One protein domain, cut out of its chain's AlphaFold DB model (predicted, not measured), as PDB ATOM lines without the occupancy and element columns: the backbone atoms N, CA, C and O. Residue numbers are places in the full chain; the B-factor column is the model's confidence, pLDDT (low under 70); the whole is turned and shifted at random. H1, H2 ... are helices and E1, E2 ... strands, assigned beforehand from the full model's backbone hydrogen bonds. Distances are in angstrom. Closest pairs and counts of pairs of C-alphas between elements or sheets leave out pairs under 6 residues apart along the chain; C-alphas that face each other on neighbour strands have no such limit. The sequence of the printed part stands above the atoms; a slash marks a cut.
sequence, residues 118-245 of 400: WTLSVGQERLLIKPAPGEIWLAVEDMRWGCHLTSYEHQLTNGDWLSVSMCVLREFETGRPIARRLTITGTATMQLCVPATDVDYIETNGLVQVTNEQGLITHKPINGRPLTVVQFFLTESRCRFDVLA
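This is residues 118 to 245 of the 400 residues of an uncharacterized protein of Weissella confusa (UniProt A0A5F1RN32). Two antiparallel sheets make a loose sandwich that is only partly face to face: the sheet E3 E4 E5 E6 E11 E8 is the larger wall, and the smaller sheet E2 E1 E7 E10 E9 covers part of it, with E3 and E4 reaching clear of it. Two very short helices are added, H1 over E10 of the smaller sheet and H2 over E6 of the larger one. The printed part has 128 residues with eleven named strands and two named helices, E1 to E7, H1, E8 to E11, then H2, and is mostly strand. It is compact, with a radius of gyration of the C-alphas of 14.9 A, and spans 45 by 35 by 28 A.

In the larger sheet are E3, residues 137 to 142, 16.2 A; E4, 147 to 155, 26.6 A; E5, 161 to 170, 29.2 A; E6, 177 to 185, 23.3 A; E11, 227 to 232, 16.7 A; and E8, 202 to 204. C-alpha 161 is at (20.700, -36.916, -47.341). In the smaller sheet are E2, residues 125 to 128; E1, 119 to 122, beginning at C-alpha (24.952, -25.538, -35.156); E7, 190 to 195, 16.7 A; E10, 214 to 219, 16.2 A; and E9, 207 to 210. H1 is residues 196 to 199, and H2 is 241 to 245, ending at C-alpha (42.858, -20.434, -52.537).

The larger sheet is twisted, with edge strands E3 and E8. E3 to E6 form a meander, each strand the antiparallel neighbour of the one before, with hairpins E3 and E4, E4 and E5, E5 and E6. N 140 and O 149 are 2.7 A apart, N 150 and O 166 2.8 A, N 165 and O 183 2.9 A. E6 and E11 pair at N 182 and O 229, 2.8 A; E11 and E8 at N 230 and O 203, 2.8 A. H2 is on this sheet, over E6, at a height of 8.6 A; the closest C-alphas of H2 and E6 are those of Phe 241 and Ala 179, 7.1 A, and the closest of H2 and E5 are those of Ala 245 and Leu 169, 6.9 A. In the sandwich, two sheets face to face, the facing parts are 10.5 A centre to centre and their strands stand at 38 degrees. The closest C-alphas of E10 and E11 are those of His 219 and Leu 227, 6.2 A. E3 is apart from E7. In the smaller sheet N 121 and O 191 of E1 and E7 are 2.7 A apart, N 127 and O 120 of the hairpin E1 and E2 2.7 A, N 192 and O 217 of E7 and E10 2.8 A, and N 209 and O 216 of the hairpin E9 and E10 2.8 A. H1 is on it, over E10, at a height of 7.0 A; the closest C-alphas are those of Ala 196 and Gln 214, 4.2 A. In H2 every O i to N i+4 pair is within hydrogen-bond range; H1 is too short for one.

The C-alphas farthest apart are those of Asn 158 and Glu 173, 45.2 A. The printed part has no cut and no long link. Mean pLDDT of the printed part is 88.8, with residues 235 to 238 under 70.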
ATOM      1  N   TRP A 118      29.303 -23.818 -33.976       93.69
ATOM      2  CA  TRP A 118      28.314 -23.685 -35.046       93.69
ATOM      3  C   TRP A 118      27.295 -24.823 -34.948       93.69
ATOM      4  O   TRP A 118      27.653 -25.980 -34.718       93.69
ATOM      5  N   THR A 119      26.013 -24.518 -35.150       94.62
ATOM      6  CA  THR A 119      24.952 -25.538 -35.156       94.62
ATOM      7  C   THR A 119      24.050 -25.372 -36.363       94.62
ATOM      8  O   THR A 119      23.581 -24.268 -36.628       94.62
ATOM      9  N   LEU A 120      23.790 -26.464 -37.075       95.75
ATOM     10  CA  LEU A 120      22.883 -26.510 -38.215       95.75
ATOM     11  C   LEU A 120      21.509 -26.996 -37.761       95.75
ATOM     12  O   LEU A 120      21.408 -28.000 -37.072       95.75
ATOM     13  N   SER A 121      20.456 -26.336 -38.205       94.94
ATOM     14  CA  SER A 121      19.079 -26.783 -38.064       94.94
ATOM     15  C   SER A 121      18.505 -27.080 -39.445       94.94
ATOM     16  O   SER A 121      18.583 -26.241 -40.349       94.94
ATOM     17  N   VAL A 122      17.928 -28.268 -39.617       93.00
ATOM     18  CA  VAL A 122      17.238 -28.683 -40.844       93.00
ATOM     19  C   VAL A 122      15.879 -29.254 -40.465       93.00
ATOM     20  O   VAL A 122      15.778 -30.297 -39.827       93.00
ATOM     21  N   GLY A 123      14.809 -28.537 -40.814       85.94
ATOM     22  CA  GLY A 123      13.473 -28.859 -40.309       85.94
ATOM     23  C   GLY A 123      13.419 -28.757 -38.780       85.94
ATOM     24  O   GLY A 123      13.611 -27.675 -38.232       85.94
ATOM     25  N   GLN A 124      13.147 -29.875 -38.105       84.31
ATOM     26  CA  GLN A 124      13.123 -29.970 -36.636       84.31
ATOM     27  C   GLN A 124      14.427 -30.528 -36.044       84.31
ATOM     28  O   GLN A 124      14.575 -30.583 -34.825       84.31
ATOM     29  N   GLU A 125      15.372 -30.947 -36.887       91.94
ATOM     30  CA  GLU A 125      16.621 -31.559 -36.446       91.94
ATOM     31  C   GLU A 125      17.685 -30.499 -36.202       91.94
ATOM     32  O   GLU A 125      17.910 -29.630 -37.046       91.94
ATOM     33  N   ARG A 126      18.368 -30.598 -35.057       92.81
ATOM     34  CA  ARG A 126      19.525 -29.770 -34.719       92.81
ATOM     35  C   ARG A 126      20.783 -30.629 -34.734       92.81
ATOM     36  O   ARG A 126      20.912 -31.571 -33.960       92.81
ATOM     37  N   LEU A 127      21.714 -30.263 -35.600       93.06
ATOM     38  CA  LEU A 127      22.912 -31.007 -35.947       93.06
ATOM     39  C   LEU A 127      24.163 -30.196 -35.599       93.06
ATOM     40  O   LEU A 127      24.226 -28.976 -35.775       93.06
ATOM     41  N   LEU A 128      25.189 -30.895 -35.125       92.31
ATOM     42  CA  LEU A 128      26.541 -30.352 -35.038       92.31
ATOM     43  C   LEU A 128      27.215 -30.465 -36.412       92.31
ATOM     44  O   LEU A 128      26.910 -31.377 -37.180       92.31
ATOM     45  N   ILE A 129      28.160 -29.572 -36.719       93.31
ATOM     46  CA  ILE A 129      28.972 -29.670 -37.947       93.31
ATOM     47  C   ILE A 129      30.113 -30.672 -37.722       93.31
ATOM     48  O   ILE A 129      31.298 -30.335 -37.748       93.31
ATOM     49  N   LYS A 130      29.742 -31.917 -37.435       91.38
ATOM     50  CA  LYS A 130      30.656 -33.040 -37.256       91.38
ATOM     51  C   LYS A 130      29.957 -34.343 -37.660       91.38
ATOM     52  O   LYS A 130      28.739 -34.426 -37.500       91.38
ATOM     53  N   PRO A 131      30.702 -35.359 -38.120       88.19
ATOM     54  CA  PRO A 131      30.132 -36.677 -38.384       88.19
ATOM     55  C   PRO A 131      29.542 -37.286 -37.106       88.19
ATOM     56  O   PRO A 131      30.200 -37.290 -36.061       88.19
ATOM     57  N   ALA A 132      28.322 -37.814 -37.177       84.44
ATOM     58  CA  ALA A 132      27.721 -38.567 -36.080       84.44
ATOM     59  C   ALA A 132      28.307 -39.996 -35.991       84.44
ATOM     60  O   ALA A 132      28.907 -40.492 -36.952       84.44
ATOM     61  N   PRO A 133      28.150 -40.697 -34.850       79.94
ATOM     62  CA  PRO A 133      28.592 -42.083 -34.726       79.94
ATOM     63  C   PRO A 133      27.995 -42.977 -35.822       79.94
ATOM     64  O   PRO A 133      26.788 -42.990 -36.040       79.94
ATOM     65  N   GLY A 134      28.853 -43.738 -36.506       75.75
ATOM     66  CA  GLY A 134      28.456 -44.619 -37.611       75.75
ATOM     67  C   GLY A 134      28.390 -43.943 -38.985       75.75
ATOM     68  O   GLY A 134      28.376 -44.648 -39.994       75.75
ATOM     69  N   GLU A 135      28.435 -42.611 -39.055       82.56
ATOM     70  CA  GLU A 135      28.422 -41.896 -40.330       82.56
ATOM     71  C   GLU A 135      29.741 -41.993 -41.070       82.56
ATOM     72  O   GLU A 135      30.833 -41.981 -40.494       82.56
ATOM     73  N   ILE A 136      29.611 -42.064 -42.389       80.12
ATOM     74  CA  ILE A 136      30.730 -42.087 -43.309       80.12
ATOM     75  C   ILE A 136      31.317 -40.685 -43.406       80.12
ATOM     76  O   ILE A 136      30.658 -39.750 -43.860       80.12
ATOM     77  N   TRP A 137      32.595 -40.570 -43.055       89.19
ATOM     78  CA  TRP A 137      33.369 -39.353 -43.242       89.19
ATOM     79  C   TRP A 137      34.725 -39.643 -43.875       89.19
ATOM     80  O   TRP A 137      35.293 -40.729 -43.727       89.19
ATOM     81  N   LEU A 138      35.234 -38.643 -44.586       90.00
ATOM     82  CA  LEU A 138      36.514 -38.641 -45.276       90.00
ATOM     83  C   LEU A 138      37.223 -37.318 -44.995       90.00
ATOM     84  O   LEU A 138      36.665 -36.258 -45.270       90.00
ATOM     85  N   ALA A 139      38.453 -37.385 -44.498       91.19
ATOM     86  CA  ALA A 139      39.363 -36.251 -44.414       91.19
ATOM     87  C   ALA A 139      40.573 -36.462 -45.332       91.19
ATOM     88  O   ALA A 139      41.183 -37.535 -45.341       91.19
ATOM     89  N   VAL A 140      40.912 -35.432 -46.103       92.19
ATOM     90  CA  VAL A 140      41.967 -35.412 -47.112       92.19
ATOM     91  C   VAL A 140      42.883 -34.229 -46.842       92.19
ATOM     92  O   VAL A 140      42.459 -33.081 -46.915       92.19
ATOM     93  N   GLU A 141      44.152 -34.513 -46.577       91.75
ATOM     94  CA  GLU A 141      45.212 -33.511 -46.657       91.75
ATOM     95  C   GLU A 141      45.793 -33.548 -48.074       91.75
ATOM     96  O   GLU A 141      46.344 -34.579 -48.478       91.75
ATOM     97  N   ASP A 142      45.653 -32.459 -48.831       92.31
ATOM     98  CA  ASP A 142      46.198 -32.351 -50.187       92.31
ATOM     99  C   ASP A 142      47.436 -31.452 -50.208       92.31
ATOM    100  O   ASP A 142      47.369 -30.225 -50.092       92.31
ATOM    101  N   MET A 143      48.588 -32.090 -50.402       91.00
ATOM    102  CA  MET A 143      49.896 -31.440 -50.367       91.00
ATOM    103  C   MET A 143      50.123 -30.505 -51.561       91.00
ATOM    104  O   MET A 143      50.958 -29.608 -51.473       91.00
ATOM    105  N   ARG A 144      49.389 -30.675 -52.673       87.44
ATOM    106  CA  ARG A 144      49.513 -29.807 -53.864       87.44
ATOM    107  C   ARG A 144      49.010 -28.391 -53.600       87.44
ATOM    108  O   ARG A 144      49.446 -27.461 -54.269       87.44
ATOM    109  N   TRP A 145      48.074 -28.252 -52.667       86.94
ATOM    110  CA  TRP A 145      47.344 -27.007 -52.408       86.94
ATOM    111  C   TRP A 145      47.501 -26.523 -50.965       86.94
ATOM    112  O   TRP A 145      47.066 -25.416 -50.645       86.94
ATOM    113  N   GLY A 146      48.073 -27.366 -50.102       88.88
ATOM    114  CA  GLY A 146      48.146 -27.167 -48.661       88.88
ATOM    115  C   GLY A 146      46.796 -26.894 -48.028       88.88
ATOM    116  O   GLY A 146      46.622 -25.923 -47.289       88.88
ATOM    117  N   CYS A 147      45.828 -27.739 -48.368       91.69
ATOM    118  CA  CYS A 147      44.487 -27.663 -47.828       91.69
ATOM    119  C   CYS A 147      44.092 -28.965 -47.137       91.69
ATOM    120  O   CYS A 147      44.558 -30.058 -47.475       91.69
ATOM    121  N   HIS A 148      43.193 -28.808 -46.173       93.50
ATOM    122  CA  HIS A 148      42.539 -29.903 -45.489       93.50
ATOM    123  C   HIS A 148      41.063 -29.904 -45.869       93.50
ATOM    124  O   HIS A 148      40.343 -28.952 -45.570       93.50
ATOM    125  N   LEU A 149      40.606 -30.958 -46.531       93.94
ATOM    126  CA  LEU A 149      39.203 -31.157 -46.861       93.94
ATOM    127  C   LEU A 149      38.636 -32.236 -45.952       93.94
ATOM    128  O   LEU A 149      39.134 -33.355 -45.951       93.94
ATOM    129  N   THR A 150      37.554 -31.947 -45.246       93.62
ATOM    130  CA  THR A 150      36.749 -32.978 -44.595       93.62
ATOM    131  C   THR A 150      35.355 -32.980 -45.177       93.62
ATOM    132  O   THR A 150      34.781 -31.924 -45.412       93.62
ATOM    133  N   SER A 151      34.788 -34.158 -45.390       92.94
ATOM    134  CA  SER A 151      33.411 -34.307 -45.839       92.94
ATOM    135  C   SER A 151      32.745 -35.499 -45.181       92.94
ATOM    136  O   SER A 151      33.407 -36.512 -44.956       92.94
ATOM    137  N   TYR A 152      31.450 -35.394 -44.929       92.19
ATOM    138  CA  TYR A 152      30.629 -36.482 -44.424       92.19
ATOM    139  C   TYR A 152      29.216 -36.395 -44.990       92.19
ATOM    140  O   TYR A 152      28.780 -35.341 -45.457       92.19
ATOM    141  N   GLU A 153      28.527 -37.527 -44.962       90.12
ATOM    142  CA  GLU A 153      27.129 -37.629 -45.361       90.12
ATOM    143  C   GLU A 153      26.291 -37.904 -44.113       90.12
ATOM    144  O   GLU A 153      26.624 -38.799 -43.334       90.12
ATOM    145  N   HIS A 154      25.213 -37.145 -43.946       90.19
ATOM    146  CA  HIS A 154      24.276 -37.263 -42.834       90.19
ATOM    147  C   HIS A 154      22.894 -37.627 -43.369       90.19
ATOM    148  O   HIS A 154      22.399 -36.971 -44.291       90.19
ATOM    149  N   GLN A 155      22.274 -38.666 -42.809       89.19
ATOM    150  CA  GLN A 155      20.905 -39.036 -43.156       89.19
ATOM    151  C   GLN A 155      19.936 -38.400 -42.165       89.19
ATOM    152  O   GLN A 155      19.982 -38.693 -40.974       89.19
ATOM    153  N   LEU A 156      19.046 -37.558 -42.678       90.00
ATOM    154  CA  LEU A 156      17.984 -36.934 -41.904       90.00
ATOM    155  C   LEU A 156      16.910 -37.957 -41.522       90.00
ATOM    156  O   LEU A 156      16.716 -38.976 -42.193       90.00
ATOM    157  N   THR A 157      16.139 -37.651 -40.482       89.50
ATOM    158  CA  THR A 157      15.027 -38.490 -40.000       89.50
ATOM    159  C   THR A 157      13.949 -38.736 -41.056       89.50
ATOM    160  O   THR A 157      13.293 -39.776 -41.039       89.50
ATOM    161  N   ASN A 158      13.781 -37.811 -42.005       87.75
ATOM    162  CA  ASN A 158      12.851 -37.948 -43.128       87.75
ATOM    163  C   ASN A 158      13.386 -38.843 -44.270       87.75
ATOM    164  O   ASN A 158      12.678 -39.059 -45.252       87.75
ATOM    165  N   GLY A 159      14.615 -39.355 -44.152       87.25
ATOM    166  CA  GLY A 159      15.285 -40.199 -45.139       87.25
ATOM    167  C   GLY A 159      16.121 -39.448 -46.182       87.25
ATOM    168  O   GLY A 159      16.846 -40.110 -46.932       87.25
ATOM    169  N   ASP A 160      16.065 -38.112 -46.224       87.81
ATOM    170  CA  ASP A 160      16.895 -37.292 -47.111       87.81
ATOM    171  C   ASP A 160      18.364 -37.288 -46.664       87.81
ATOM    172  O   ASP A 160      18.691 -37.496 -45.497       87.81
ATOM    173  N   TRP A 161      19.265 -37.002 -47.604       87.69
ATOM    174  CA  TRP A 161      20.700 -36.916 -47.341       87.69
ATOM    175  C   TRP A 161      21.203 -35.476 -47.379       87.69
ATOM    176  O   TRP A 161      20.864 -34.702 -48.280       87.69
ATOM    177  N   LEU A 162      22.075 -35.154 -46.428       91.50
ATOM    178  CA  LEU A 162      22.894 -33.951 -46.414       91.50
ATOM    179  C   LEU A 162      24.354 -34.319 -46.654       91.50
ATOM    180  O   LEU A 162      24.931 -35.093 -45.895       91.50
ATOM    181  N   SER A 163      24.966 -33.694 -47.656       92.44
ATOM    182  CA  SER A 163      26.415 -33.760 -47.861       92.44
ATOM    183  C   SER A 163      27.053 -32.512 -47.274       92.44
ATOM    184  O   SER A 163      26.781 -31.394 -47.725       92.44
ATOM    185  N   VAL A 164      27.893 -32.693 -46.259       94.94
ATOM    186  CA  VAL A 164      28.602 -31.610 -45.573       94.94
ATOM    187  C   VAL A 164      30.076 -31.700 -45.925       94.94
ATOM    188  O   VAL A 164      30.683 -32.763 -45.838       94.94
ATOM    189  N   SER A 165      30.673 -30.585 -46.336       94.94
ATOM    190  CA  SER A 165      32.101 -30.496 -46.643       94.94
ATOM    191  C   SER A 165      32.708 -29.218 -46.081       94.94
ATOM    192  O   SER A 165      32.154 -28.138 -46.253       94.94
ATOM    193  N   MET A 166      33.874 -29.327 -45.454       96.19
ATOM    194  CA  MET A 166      34.678 -28.216 -44.961       96.19
ATOM    195  C   MET A 166      36.049 -28.254 -45.626       96.19
ATOM    196  O   MET A 166      36.800 -29.208 -45.444       96.19
ATOM    197  N   CYS A 167      36.391 -27.206 -46.370       95.31
ATOM    198  CA  CYS A 167      37.741 -27.001 -46.886       95.31
ATOM    199  C   CYS A 167      38.445 -25.936 -46.050       95.31
ATOM    200  O   CYS A 167      38.000 -24.791 -46.023       95.31
ATOM    201  N   VAL A 168      39.536 -26.299 -45.385       94.06
ATOM    202  CA  VAL A 168      40.392 -25.393 -44.620       94.06
ATOM    203  C   VAL A 168      41.650 -25.109 -45.430       94.06
ATOM    204  O   VAL A 168      42.427 -26.016 -45.736       94.06
ATOM    205  N   LEU A 169      41.860 -23.838 -45.760       91.62
ATOM    206  CA  LEU A 169      43.113 -23.362 -46.330       91.62
ATOM    207  C   LEU A 169      44.093 -23.090 -45.196       91.62
ATOM    208  O   LEU A 169      43.749 -22.406 -44.226       91.62
ATOM    209  N   ARG A 170      45.313 -23.608 -45.330       89.56
ATOM    210  CA  ARG A 170      46.401 -23.356 -44.389       89.56
ATOM    211  C   ARG A 170      47.426 -22.426 -45.010       89.56
ATOM    212  O   ARG A 170      47.757 -22.546 -46.189       89.56
ATOM    213  N   GLU A 171      47.921 -21.523 -44.183       86.50
ATOM    214  CA  GLU A 171      49.037 -20.648 -44.486       86.50
ATOM    215  C   GLU A 171      50.274 -21.485 -44.837       86.50
ATOM    216  O   GLU A 171      50.541 -22.522 -44.224       86.50
ATOM    217  N   PHE A 172      51.008 -21.045 -45.853       84.31
ATOM    218  CA  PHE A 172      52.118 -21.794 -46.434       84.31
ATOM    219  C   PHE A 172      53.303 -21.957 -45.466       84.31
ATOM    220  O   PHE A 172      53.954 -23.000 -45.486       84.31
ATOM    221  N   GLU A 173      53.573 -20.962 -44.614       80.31
ATOM    222  CA  GLU A 173      54.739 -20.937 -43.717       80.31
ATOM    223  C   GLU A 173      54.491 -21.489 -42.320       80.31
ATOM    224  O   GLU A 173      55.379 -22.097 -41.731       80.31
ATOM    225  N   THR A 174      53.297 -21.264 -41.788       81.00
ATOM    226  CA  THR A 174      52.941 -21.576 -40.401       81.00
ATOM    227  C   THR A 174      51.944 -22.722 -40.287       81.00
ATOM    228  O   THR A 174      51.649 -23.171 -39.178       81.00
ATOM    229  N   GLY A 175      51.356 -23.164 -41.406       84.56
ATOM    230  CA  GLY A 175      50.333 -24.212 -41.429       84.56
ATOM    231  C   GLY A 175      49.030 -23.830 -40.715       84.56
ATOM    232  O   GLY A 175      48.135 -24.674 -40.560       84.56
ATOM    233  N   ARG A 176      48.909 -22.574 -40.261       88.31
ATOM    234  CA  ARG A 176      47.741 -22.060 -39.540       88.31
ATOM    235  C   ARG A 176      46.559 -21.885 -40.494       88.31
ATOM    236  O   ARG A 176      46.771 -21.498 -41.642       88.31
ATOM    237  N   PRO A 177      45.315 -22.141 -40.060       89.81
ATOM    238  CA  PRO A 177      44.139 -21.844 -40.870       89.81
ATOM    239  C   PRO A 177      44.068 -20.356 -41.238       89.81
ATOM    240  O   PRO A 177      44.176 -19.504 -40.360       89.81
ATOM    241  N   ILE A 178      43.861 -20.047 -42.520       89.31
ATOM    242  CA  ILE A 178      43.673 -18.665 -43.018       89.31
ATOM    243  C   ILE A 178      42.234 -18.395 -43.443       89.31
ATOM    244  O   ILE A 178      41.721 -17.292 -43.268       89.31
ATOM    245  N   ALA A 179      41.558 -19.423 -43.947       91.69
ATOM    246  CA  ALA A 179      40.135 -19.404 -44.224       91.69
ATOM    247  C   ALA A 179      39.588 -20.831 -44.185       91.69
ATOM    248  O   ALA A 179      40.312 -21.797 -44.449       91.69
ATOM    249  N   ARG A 180      38.292 -20.964 -43.915       93.31
ATOM    250  CA  ARG A 180      37.565 -22.220 -44.094       93.31
ATOM    251  C   ARG A 180      36.281 -21.993 -44.873       93.31
ATOM    252  O   ARG A 180      35.635 -20.967 -44.697       93.31
ATOM    253  N   ARG A 181      35.915 -22.947 -45.724       94.94
ATOM    254  CA  ARG A 181      34.676 -22.939 -46.505       94.94
ATOM    255  C   ARG A 181      33.848 -24.165 -46.167       94.94
ATOM    256  O   ARG A 181      34.196 -25.273 -46.576       94.94
ATOM    257  N   LEU A 182      32.736 -23.933 -45.482       96.69
ATOM    258  CA  LEU A 182      31.668 -24.896 -45.267       96.69
ATOM    259  C   LEU A 182      30.747 -24.903 -46.485       96.69
ATOM    260  O   LEU A 182      30.307 -23.856 -46.954       96.69
ATOM    261  N   THR A 183      30.458 -26.090 -46.997       96.56
ATOM    262  CA  THR A 183      29.499 -26.335 -48.071       96.56
ATOM    263  C   THR A 183      28.522 -27.401 -47.601       96.56
ATOM    264  O   THR A 183      28.951 -28.486 -47.211       96.56
ATOM    265  N   ILE A 184      27.227 -27.096 -47.631       95.62
ATOM    266  CA  ILE A 184      26.165 -28.030 -47.246       95.62
ATOM    267  C   ILE A 184      25.219 -28.192 -48.428       95.62
ATOM    268  O   ILE A 184      24.602 -27.229 -48.885       95.62
ATOM    269  N   THR A 185      25.122 -29.417 -48.931       94.06
ATOM    270  CA  THR A 185      24.250 -29.776 -50.050       94.06
ATOM    271  C   THR A 185      23.089 -30.606 -49.531       94.06
ATOM    272  O   THR A 185      23.297 -31.591 -48.830       94.06
ATOM    273  N   GLY A 186      21.872 -30.216 -49.893       90.94
ATOM    274  CA  GLY A 186      20.641 -30.880 -49.488       90.94
ATOM    275  C   GLY A 186      19.432 -30.237 -50.157       90.94
ATOM    276  O   GLY A 186      19.558 -29.236 -50.866       90.94
ATOM    277  N   THR A 187      18.260 -30.820 -49.939       88.44
ATOM    278  CA  THR A 187      16.974 -30.374 -50.507       88.44
ATOM    279  C   THR A 187      16.167 -29.513 -49.535       88.44
ATOM    280  O   THR A 187      15.368 -28.678 -49.959       88.44
ATOM    281  N   ALA A 188      16.385 -29.694 -48.233       89.44
ATOM    282  CA  ALA A 188      15.655 -29.015 -47.174       89.44
ATOM    283  C   ALA A 188      16.177 -27.595 -46.898       89.44
ATOM    284  O   ALA A 188      17.331 -27.263 -47.170       89.44
ATOM    285  N   THR A 189      15.314 -26.749 -46.327       92.00
ATOM    286  CA  THR A 189      15.723 -25.424 -45.832       92.00
ATOM    287  C   THR A 189      16.635 -25.592 -44.620       92.00
ATOM    288  O   THR A 189      16.345 -26.388 -43.728       92.00
ATOM    289  N   MET A 190      17.726 -24.834 -44.604       94.75
ATOM    290  CA  MET A 190      18.803 -24.922 -43.626       94.75
ATOM    291  C   MET A 190      18.912 -23.613 -42.855       94.75
ATOM    292  O   MET A 190      18.802 -22.530 -43.433       94.75
ATOM    293  N   GLN A 191      19.185 -23.715 -41.563       96.19
ATOM    294  CA  GLN A 191      19.516 -22.586 -40.705       96.19
ATOM    295  C   GLN A 191      20.813 -22.889 -39.969       96.19
ATOM    296  O   GLN A 191      20.889 -23.858 -39.229       96.19
ATOM    297  N   LEU A 192      21.843 -22.081 -40.176       96.44
ATOM    298  CA  LEU A 192      23.119 -22.219 -39.493       96.44
ATOM    299  C   LEU A 192      23.248 -21.115 -38.444       96.44
ATOM    300  O   LEU A 192      23.269 -19.935 -38.787       96.44
ATOM    301  N   CYS A 193      23.347 -21.505 -37.177       95.06
ATOM    302  CA  CYS A 193      23.702 -20.605 -36.087       95.06
ATOM    303  C   CYS A 193      25.223 -20.562 -35.942       95.06
ATOM    304  O   CYS A 193      25.866 -21.613 -35.860       95.06
ATOM    305  N   VAL A 194      25.775 -19.355 -35.878       94.19
ATOM    306  CA  VAL A 194      27.204 -19.080 -35.687       94.19
ATOM    307  C   VAL A 194      27.398 -18.085 -34.535       94.19
ATOM    308  O   VAL A 194      26.497 -17.280 -34.274       94.19
ATOM    309  N   PRO A 195      28.551 -18.091 -33.843       90.62
ATOM    310  CA  PRO A 195      28.870 -17.079 -32.839       90.62
ATOM    311  C   PRO A 195      28.761 -15.662 -33.414       90.62
ATOM    312  O   PRO A 195      29.212 -15.418 -34.533       90.62
ATOM    313  N   ALA A 196      28.211 -14.708 -32.652       86.00
ATOM    314  CA  ALA A 196      28.112 -13.314 -33.104       86.00
ATOM    315  C   ALA A 196      29.482 -12.721 -33.492       86.00
ATOM    316  O   ALA A 196      29.580 -11.966 -34.456       86.00
ATOM    317  N   THR A 197      30.550 -13.136 -32.803       85.44
ATOM    318  CA  THR A 197      31.941 -12.738 -33.082       85.44
ATOM    319  C   THR A 197      32.455 -13.190 -34.447       85.44
ATOM    320  O   THR A 197      33.389 -12.589 -34.971       85.44
ATOM    321  N   ASP A 198      31.870 -14.243 -35.023       86.19
ATOM    322  CA  ASP A 198      32.300 -14.795 -36.308       86.19
ATOM    323  C   ASP A 198      31.627 -14.087 -37.489       86.19
ATOM    324  O   ASP A 198      32.174 -14.105 -38.589       86.19
ATOM    325  N   VAL A 199      30.458 -13.463 -37.278       85.56
ATOM    326  CA  VAL A 199      29.591 -12.933 -38.348       85.56
ATOM    327  C   VAL A 199      30.316 -11.931 -39.232       85.56
ATOM    328  O   VAL A 199      30.226 -12.015 -40.455       85.56
ATOM    329  N   ASP A 200      31.075 -11.021 -38.626       85.12
ATOM    330  CA  ASP A 200      31.833 -10.025 -39.374       85.12
ATOM    331  C   ASP A 200      32.860 -10.677 -40.307       85.12
ATOM    332  O   ASP A 200      33.174 -10.137 -41.360       85.12
ATOM    333  N   TYR A 201      33.349 -11.868 -39.983       87.38
ATOM    334  CA  TYR A 201      34.361 -12.579 -40.759       87.38
ATOM    335  C   TYR A 201      33.770 -13.628 -41.704       87.38
ATOM    336  O   TYR A 201      34.523 -14.448 -42.237       87.38
ATOM    337  N   ILE A 202      32.450 -13.610 -41.916       90.25
ATOM    338  CA  ILE A 202      31.748 -14.580 -42.749       90.25
ATOM    339  C   ILE A 202      31.307 -13.987 -44.094       90.25
ATOM    340  O   ILE A 202      30.686 -12.930 -44.168       90.25
ATOM    341  N   GLU A 203      31.564 -14.727 -45.172       91.88
ATOM    342  CA  GLU A 203      30.935 -14.544 -46.485       91.88
ATOM    343  C   GLU A 203      30.006 -15.734 -46.753       91.88
ATOM    344  O   GLU A 203      30.408 -16.893 -46.631       91.88
ATOM    345  N   THR A 204      28.748 -15.480 -47.113       93.88
ATOM    346  CA  THR A 204      27.775 -16.550 -47.365       93.88
ATOM    347  C   THR A 204      26.769 -16.182 -48.449       93.88
ATOM    348  O   THR A 204      26.489 -15.012 -48.687       93.88
ATOM    349  N   ASN A 205      26.216 -17.204 -49.106       93.81
ATOM    350  CA  ASN A 205      25.069 -17.072 -50.002       93.81
ATOM    351  C   ASN A 205      23.706 -17.201 -49.288       93.81
ATOM    352  O   ASN A 205      22.676 -17.103 -49.953       93.81
ATOM    353  N   GLY A 206      23.692 -17.445 -47.973       93.06
ATOM    354  CA  GLY A 206      22.482 -17.446 -47.153       93.06
ATOM    355  C   GLY A 206      22.076 -16.043 -46.691       93.06
ATOM    356  O   GLY A 206      22.871 -15.105 -46.688       93.06
ATOM    357  N   LEU A 207      20.822 -15.900 -46.266       94.50
ATOM    358  CA  LEU A 207      20.319 -14.685 -45.634       94.50
ATOM    359  C   LEU A 207      20.835 -14.599 -44.195       94.50
ATOM    360  O   LEU A 207      20.550 -15.488 -43.394       94.50
ATOM    361  N   VAL A 208      21.548 -13.522 -43.869       94.19
ATOM    362  CA  VAL A 208      22.135 -13.299 -42.541       94.19
ATOM    363  C   VAL A 208      21.213 -12.434 -41.682       94.19
ATOM    364  O   VAL A 208      20.765 -11.372 -42.110       94.19
ATOM    365  N   GLN A 209      20.958 -12.873 -40.453       91.81
ATOM    366  CA  GLN A 209      20.322 -12.102 -39.386       91.81
ATOM    367  C   GLN A 209      21.226 -12.125 -38.156       91.81
ATOM    368  O   GLN A 209      21.758 -13.174 -37.804       91.81
ATOM    369  N   VAL A 210      21.411 -10.983 -37.499       87.69
ATOM    370  CA  VAL A 210      22.341 -10.857 -36.368       87.69
ATOM    371  C   VAL A 210      21.569 -10.472 -35.118       87.69
ATOM    372  O   VAL A 210      20.753  -9.554 -35.138       87.69
ATOM    373  N   THR A 211      21.836 -11.188 -34.034       85.56
ATOM    374  CA  THR A 211      21.379 -10.867 -32.678       85.56
ATOM    375  C   THR A 211      22.594 -10.623 -31.784       85.56
ATOM    376  O   THR A 211      23.720 -10.908 -32.186       85.56
ATOM    377  N   ASN A 212      22.380 -10.139 -30.558       79.62
ATOM    378  CA  ASN A 212      23.475  -9.889 -29.610       79.62
ATOM    379  C   ASN A 212      24.281 -11.155 -29.254       79.62
ATOM    380  O   ASN A 212      25.430 -11.042 -28.841       79.62
ATOM    381  N   GLU A 213      23.693 -12.347 -29.399       81.88
ATOM    382  CA  GLU A 213      24.309 -13.616 -28.981       81.88
ATOM    383  C   GLU A 213      24.808 -14.461 -30.161       81.88
ATOM    384  O   GLU A 213      25.810 -15.170 -30.048       81.88
ATOM    385  N   GLN A 214      24.135 -14.390 -31.312       90.44
ATOM    386  CA  GLN A 214      24.396 -15.268 -32.454       90.44
ATOM    387  C   GLN A 214      24.070 -14.608 -33.795       90.44
ATOM    388  O   GLN A 214      23.155 -13.784 -33.906       90.44
ATOM    389  N   GLY A 215      24.790 -15.038 -34.830       92.69
ATOM    390  CA  GLY A 215      24.393 -14.871 -36.221       92.69
ATOM    391  C   GLY A 215      23.581 -16.071 -36.697       92.69
ATOM    392  O   GLY A 215      23.946 -17.217 -36.443       92.69
ATOM    393  N   LEU A 216      22.491 -15.812 -37.407       95.25
ATOM    394  CA  LEU A 216      21.651 -16.813 -38.046       95.25
ATOM    395  C   LEU A 216      21.769 -16.677 -39.564       95.25
ATOM    396  O   LEU A 216      21.441 -15.635 -40.127       95.25
ATOM    397  N   ILE A 217      22.202 -17.742 -40.231       96.31
ATOM    398  CA  ILE A 217      22.312 -17.817 -41.690       96.31
ATOM    399  C   ILE A 217      21.235 -18.777 -42.195       96.31
ATOM    400  O   ILE A 217      21.314 -19.981 -41.968       96.31
ATOM    401  N   THR A 218      20.222 -18.256 -42.883       95.69
ATOM    402  CA  THR A 218      19.129 -19.062 -43.449       95.69
ATOM    403  C   THR A 218      19.341 -19.278 -44.941       95.69
ATOM    404  O   THR A 218      19.546 -18.325 -45.691       95.69
ATOM    405  N   HIS A 219      19.232 -20.521 -45.402       95.62
ATOM    406  CA  HIS A 219      19.350 -20.868 -46.817       95.62
ATOM    407  C   HIS A 219      18.257 -21.832 -47.244       95.62
ATOM    408  O   HIS A 219      18.063 -22.890 -46.649       95.62
ATOM    409  N   LYS A 220      17.566 -21.480 -48.327       92.75
ATOM    410  CA  LYS A 220      16.646 -22.378 -49.018       92.75
ATOM    411  C   LYS A 220      17.324 -22.845 -50.306       92.75
ATOM    412  O   LYS A 220      17.563 -22.007 -51.178       92.75
ATOM    413  N   PRO A 221      17.625 -24.144 -50.463       86.25
ATOM    414  CA  PRO A 221      18.201 -24.657 -51.700       86.25
ATOM    415  C   PRO A 221      17.269 -24.382 -52.888       86.25
ATOM    416  O   PRO A 221      16.123 -24.824 -52.913       86.25
ATOM    417  N   ILE A 222      17.756 -23.644 -53.887       82.44
ATOM    418  CA  ILE A 222      17.060 -23.411 -55.161       82.44
ATOM    419  C   ILE A 222      17.891 -24.073 -56.256       82.44
ATOM    420  O   ILE A 222      19.092 -23.814 -56.361       82.44
ATOM    421  N   ASN A 223      17.267 -24.934 -57.066       81.31
ATOM    422  CA  ASN A 223      17.921 -25.686 -58.147       81.31
ATOM    423  C   ASN A 223      19.165 -26.472 -57.684       81.31
ATOM    424  O   ASN A 223      20.172 -26.520 -58.386       81.31
ATOM    425  N   GLY A 224      19.124 -27.037 -56.472       77.94
ATOM    426  CA  GLY A 224      20.228 -27.823 -55.912       77.94
ATOM    427  C   GLY A 224      21.472 -27.016 -55.518       77.94
ATOM    428  O   GLY A 224      22.511 -27.613 -55.252       77.94
ATOM    429  N   ARG A 225      21.405 -25.674 -55.472       89.38
ATOM    430  CA  ARG A 225      22.534 -24.848 -55.013       89.38
ATOM    431  C   ARG A 225      22.807 -25.070 -53.516       89.38
ATOM    432  O   ARG A 225      21.888 -24.869 -52.711       89.38
ATOM    433  N   PRO A 226      24.047 -25.418 -53.128       94.56
ATOM    434  CA  PRO A 226      24.388 -25.653 -51.731       94.56
ATOM    435  C   PRO A 226      24.413 -24.350 -50.927       94.56
ATOM    436  O   PRO A 226      24.631 -23.267 -51.481       94.56
ATOM    437  N   LEU A 227      24.247 -24.460 -49.610       95.88
ATOM    438  CA  LEU A 227      24.665 -23.402 -48.694       95.88
ATOM    439  C   LEU A 227      26.196 -23.350 -48.712       95.88
ATOM    440  O   LEU A 227      26.857 -24.383 -48.613       95.88
ATOM    441  N   THR A 228      26.764 -22.157 -48.837       95.75
ATOM    442  CA  THR A 228      28.204 -21.921 -48.723       95.75
ATOM    443  C   THR A 228      28.448 -20.841 -47.684       95.75
ATOM    444  O   THR A 228      27.854 -19.765 -47.749       95.75
ATOM    445  N   VAL A 229      29.314 -21.138 -46.720       95.25
ATOM    446  CA  VAL A 229      29.726 -20.220 -45.657       95.25
ATOM    447  C   VAL A 229      31.241 -20.250 -45.582       95.25
ATOM    448  O   VAL A 229      31.842 -21.292 -45.322       95.25
ATOM    449  N   VAL A 230      31.865 -19.115 -45.844       93.88
ATOM    450  CA  VAL A 230      33.304 -18.916 -45.728       93.88
ATOM    451  C   VAL A 230      33.563 -18.122 -44.464       93.88
ATOM    452  O   VAL A 230      32.947 -17.083 -44.290       93.88
ATOM    453  N   GLN A 231      34.490 -18.571 -43.623       91.81
ATOM    454  CA  GLN A 231      35.027 -17.781 -42.517       91.81
ATOM    455  C   GLN A 231      36.501 -17.473 -42.770       91.81
ATOM    456  O   GLN A 231      37.277 -18.377 -43.096       91.81
ATOM    457  N   PHE A 232      36.886 -16.213 -42.581       90.56
ATOM    458  CA  PHE A 232      38.268 -15.748 -42.678       90.56
ATOM    459  C   PHE A 232      38.891 -15.599 -41.287       90.56
ATOM    460  O   PHE A 232      38.249 -15.098 -40.370       90.56
ATOM    461  N   PHE A 233      40.150 -16.015 -41.133       86.69
ATOM    462  CA  PHE A 233      40.891 -15.904 -39.867       86.69
ATOM    463  C   PHE A 233      41.903 -14.745 -39.857       86.69
ATOM    464  O   PHE A 233      42.480 -14.447 -38.814       86.69
ATOM    465  N   LEU A 234      42.130 -14.091 -41.003       71.56
ATOM    466  CA  LEU A 234      43.024 -12.938 -41.135       71.56
ATOM    467  C   LEU A 234      42.237 -11.623 -41.036       71.56
ATOM    468  O   LEU A 234      41.229 -11.437 -41.717       71.56
ATOM    469  N   THR A 235      42.726 -10.704 -40.205       57.00
ATOM    470  CA  THR A 235      42.072  -9.435 -39.846       57.00
ATOM    471  C   THR A 235      42.324  -8.292 -40.834       57.00
ATOM    472  O   THR A 235      41.616  -7.291 -40.784       57.00
ATOM    473  N   GLU A 236      43.308  -8.412 -41.733       56.25
ATOM    474  CA  GLU A 236      43.876  -7.237 -42.421       56.25
ATOM    475  C   GLU A 236      43.408  -7.028 -43.872       56.25
ATOM    476  O   GLU A 236      43.432  -5.899 -44.354       56.25
ATOM    477  N   SER A 237      42.894  -8.050 -44.572       53.62
ATOM    478  CA  SER A 237      42.129  -7.817 -45.809       53.62
ATOM    479  C   SER A 237      41.149  -8.953 -46.112       53.62
ATOM    480  O   SER A 237      41.529 -10.114 -46.273       53.62
ATOM    481  N   ARG A 238      39.857  -8.618 -46.200       62.19
ATOM    482  CA  ARG A 238      38.825  -9.547 -46.675       62.19
ATOM    483  C   ARG A 238      38.959  -9.668 -48.189       62.19
ATOM    484  O   ARG A 238      38.523  -8.792 -48.930       62.19
ATOM    485  N   CYS A 239      39.576 -10.742 -48.655       71.50
ATOM    486  CA  CYS A 239      39.563 -11.128 -50.062       71.50
ATOM    487  C   CYS A 239      38.732 -12.401 -50.225       71.50
ATOM    488  O   CYS A 239      38.652 -13.218 -49.315       71.50
ATOM    489  N   ARG A 240      38.084 -12.569 -51.384       84.06
ATOM    490  CA  ARG A 240      37.239 -13.742 -51.658       84.06
ATOM    491  C   ARG A 240      38.020 -15.043 -51.457       84.06
ATOM    492  O   ARG A 240      39.180 -15.133 -51.862       84.06
ATOM    493  N   PHE A 241      37.357 -16.079 -50.937       87.06
ATOM    494  CA  PHE A 241      37.969 -17.397 -50.697       87.06
ATOM    495  C   PHE A 241      38.723 -17.945 -51.912       87.06
ATOM    496  O   PHE A 241      39.836 -18.442 -51.779       87.06
ATOM    497  N   ASP A 242      38.136 -17.829 -53.105       87.50
ATOM    498  CA  ASP A 242      38.732 -18.361 -54.333       87.50
ATOM    499  C   ASP A 242      40.027 -17.628 -54.711       87.50
ATOM    500  O   ASP A 242      40.930 -18.230 -55.290       87.50
ATOM    501  N   VAL A 243      40.158 -16.348 -54.346       88.56
ATOM    502  CA  VAL A 243      41.390 -15.574 -54.547       88.56
ATOM    503  C   VAL A 243      42.469 -16.063 -53.584       88.56
ATOM    504  O   VAL A 243      43.571 -16.372 -54.034       88.56
ATOM    505  N   LEU A 244      42.140 -16.232 -52.296       87.69
ATOM    506  CA  LEU A 244      43.059 -16.811 -51.305       87.69
ATOM    507  C   LEU A 244      43.508 -18.220 -51.689       87.69
ATOM    508  O   LEU A 244      44.696 -18.525 -51.645       87.69
ATOM    509  N   ALA A 245      42.569 -19.076 -52.096       88.81
ATOM    510  CA  ALA A 245      42.858 -20.434 -52.537       88.81
ATOM    511  C   ALA A 245      43.820 -20.432 -53.732       88.81
ATOM    512  O   ALA A 245      44.784 -21.196 -53.751       88.81
TER     513      ALA A 245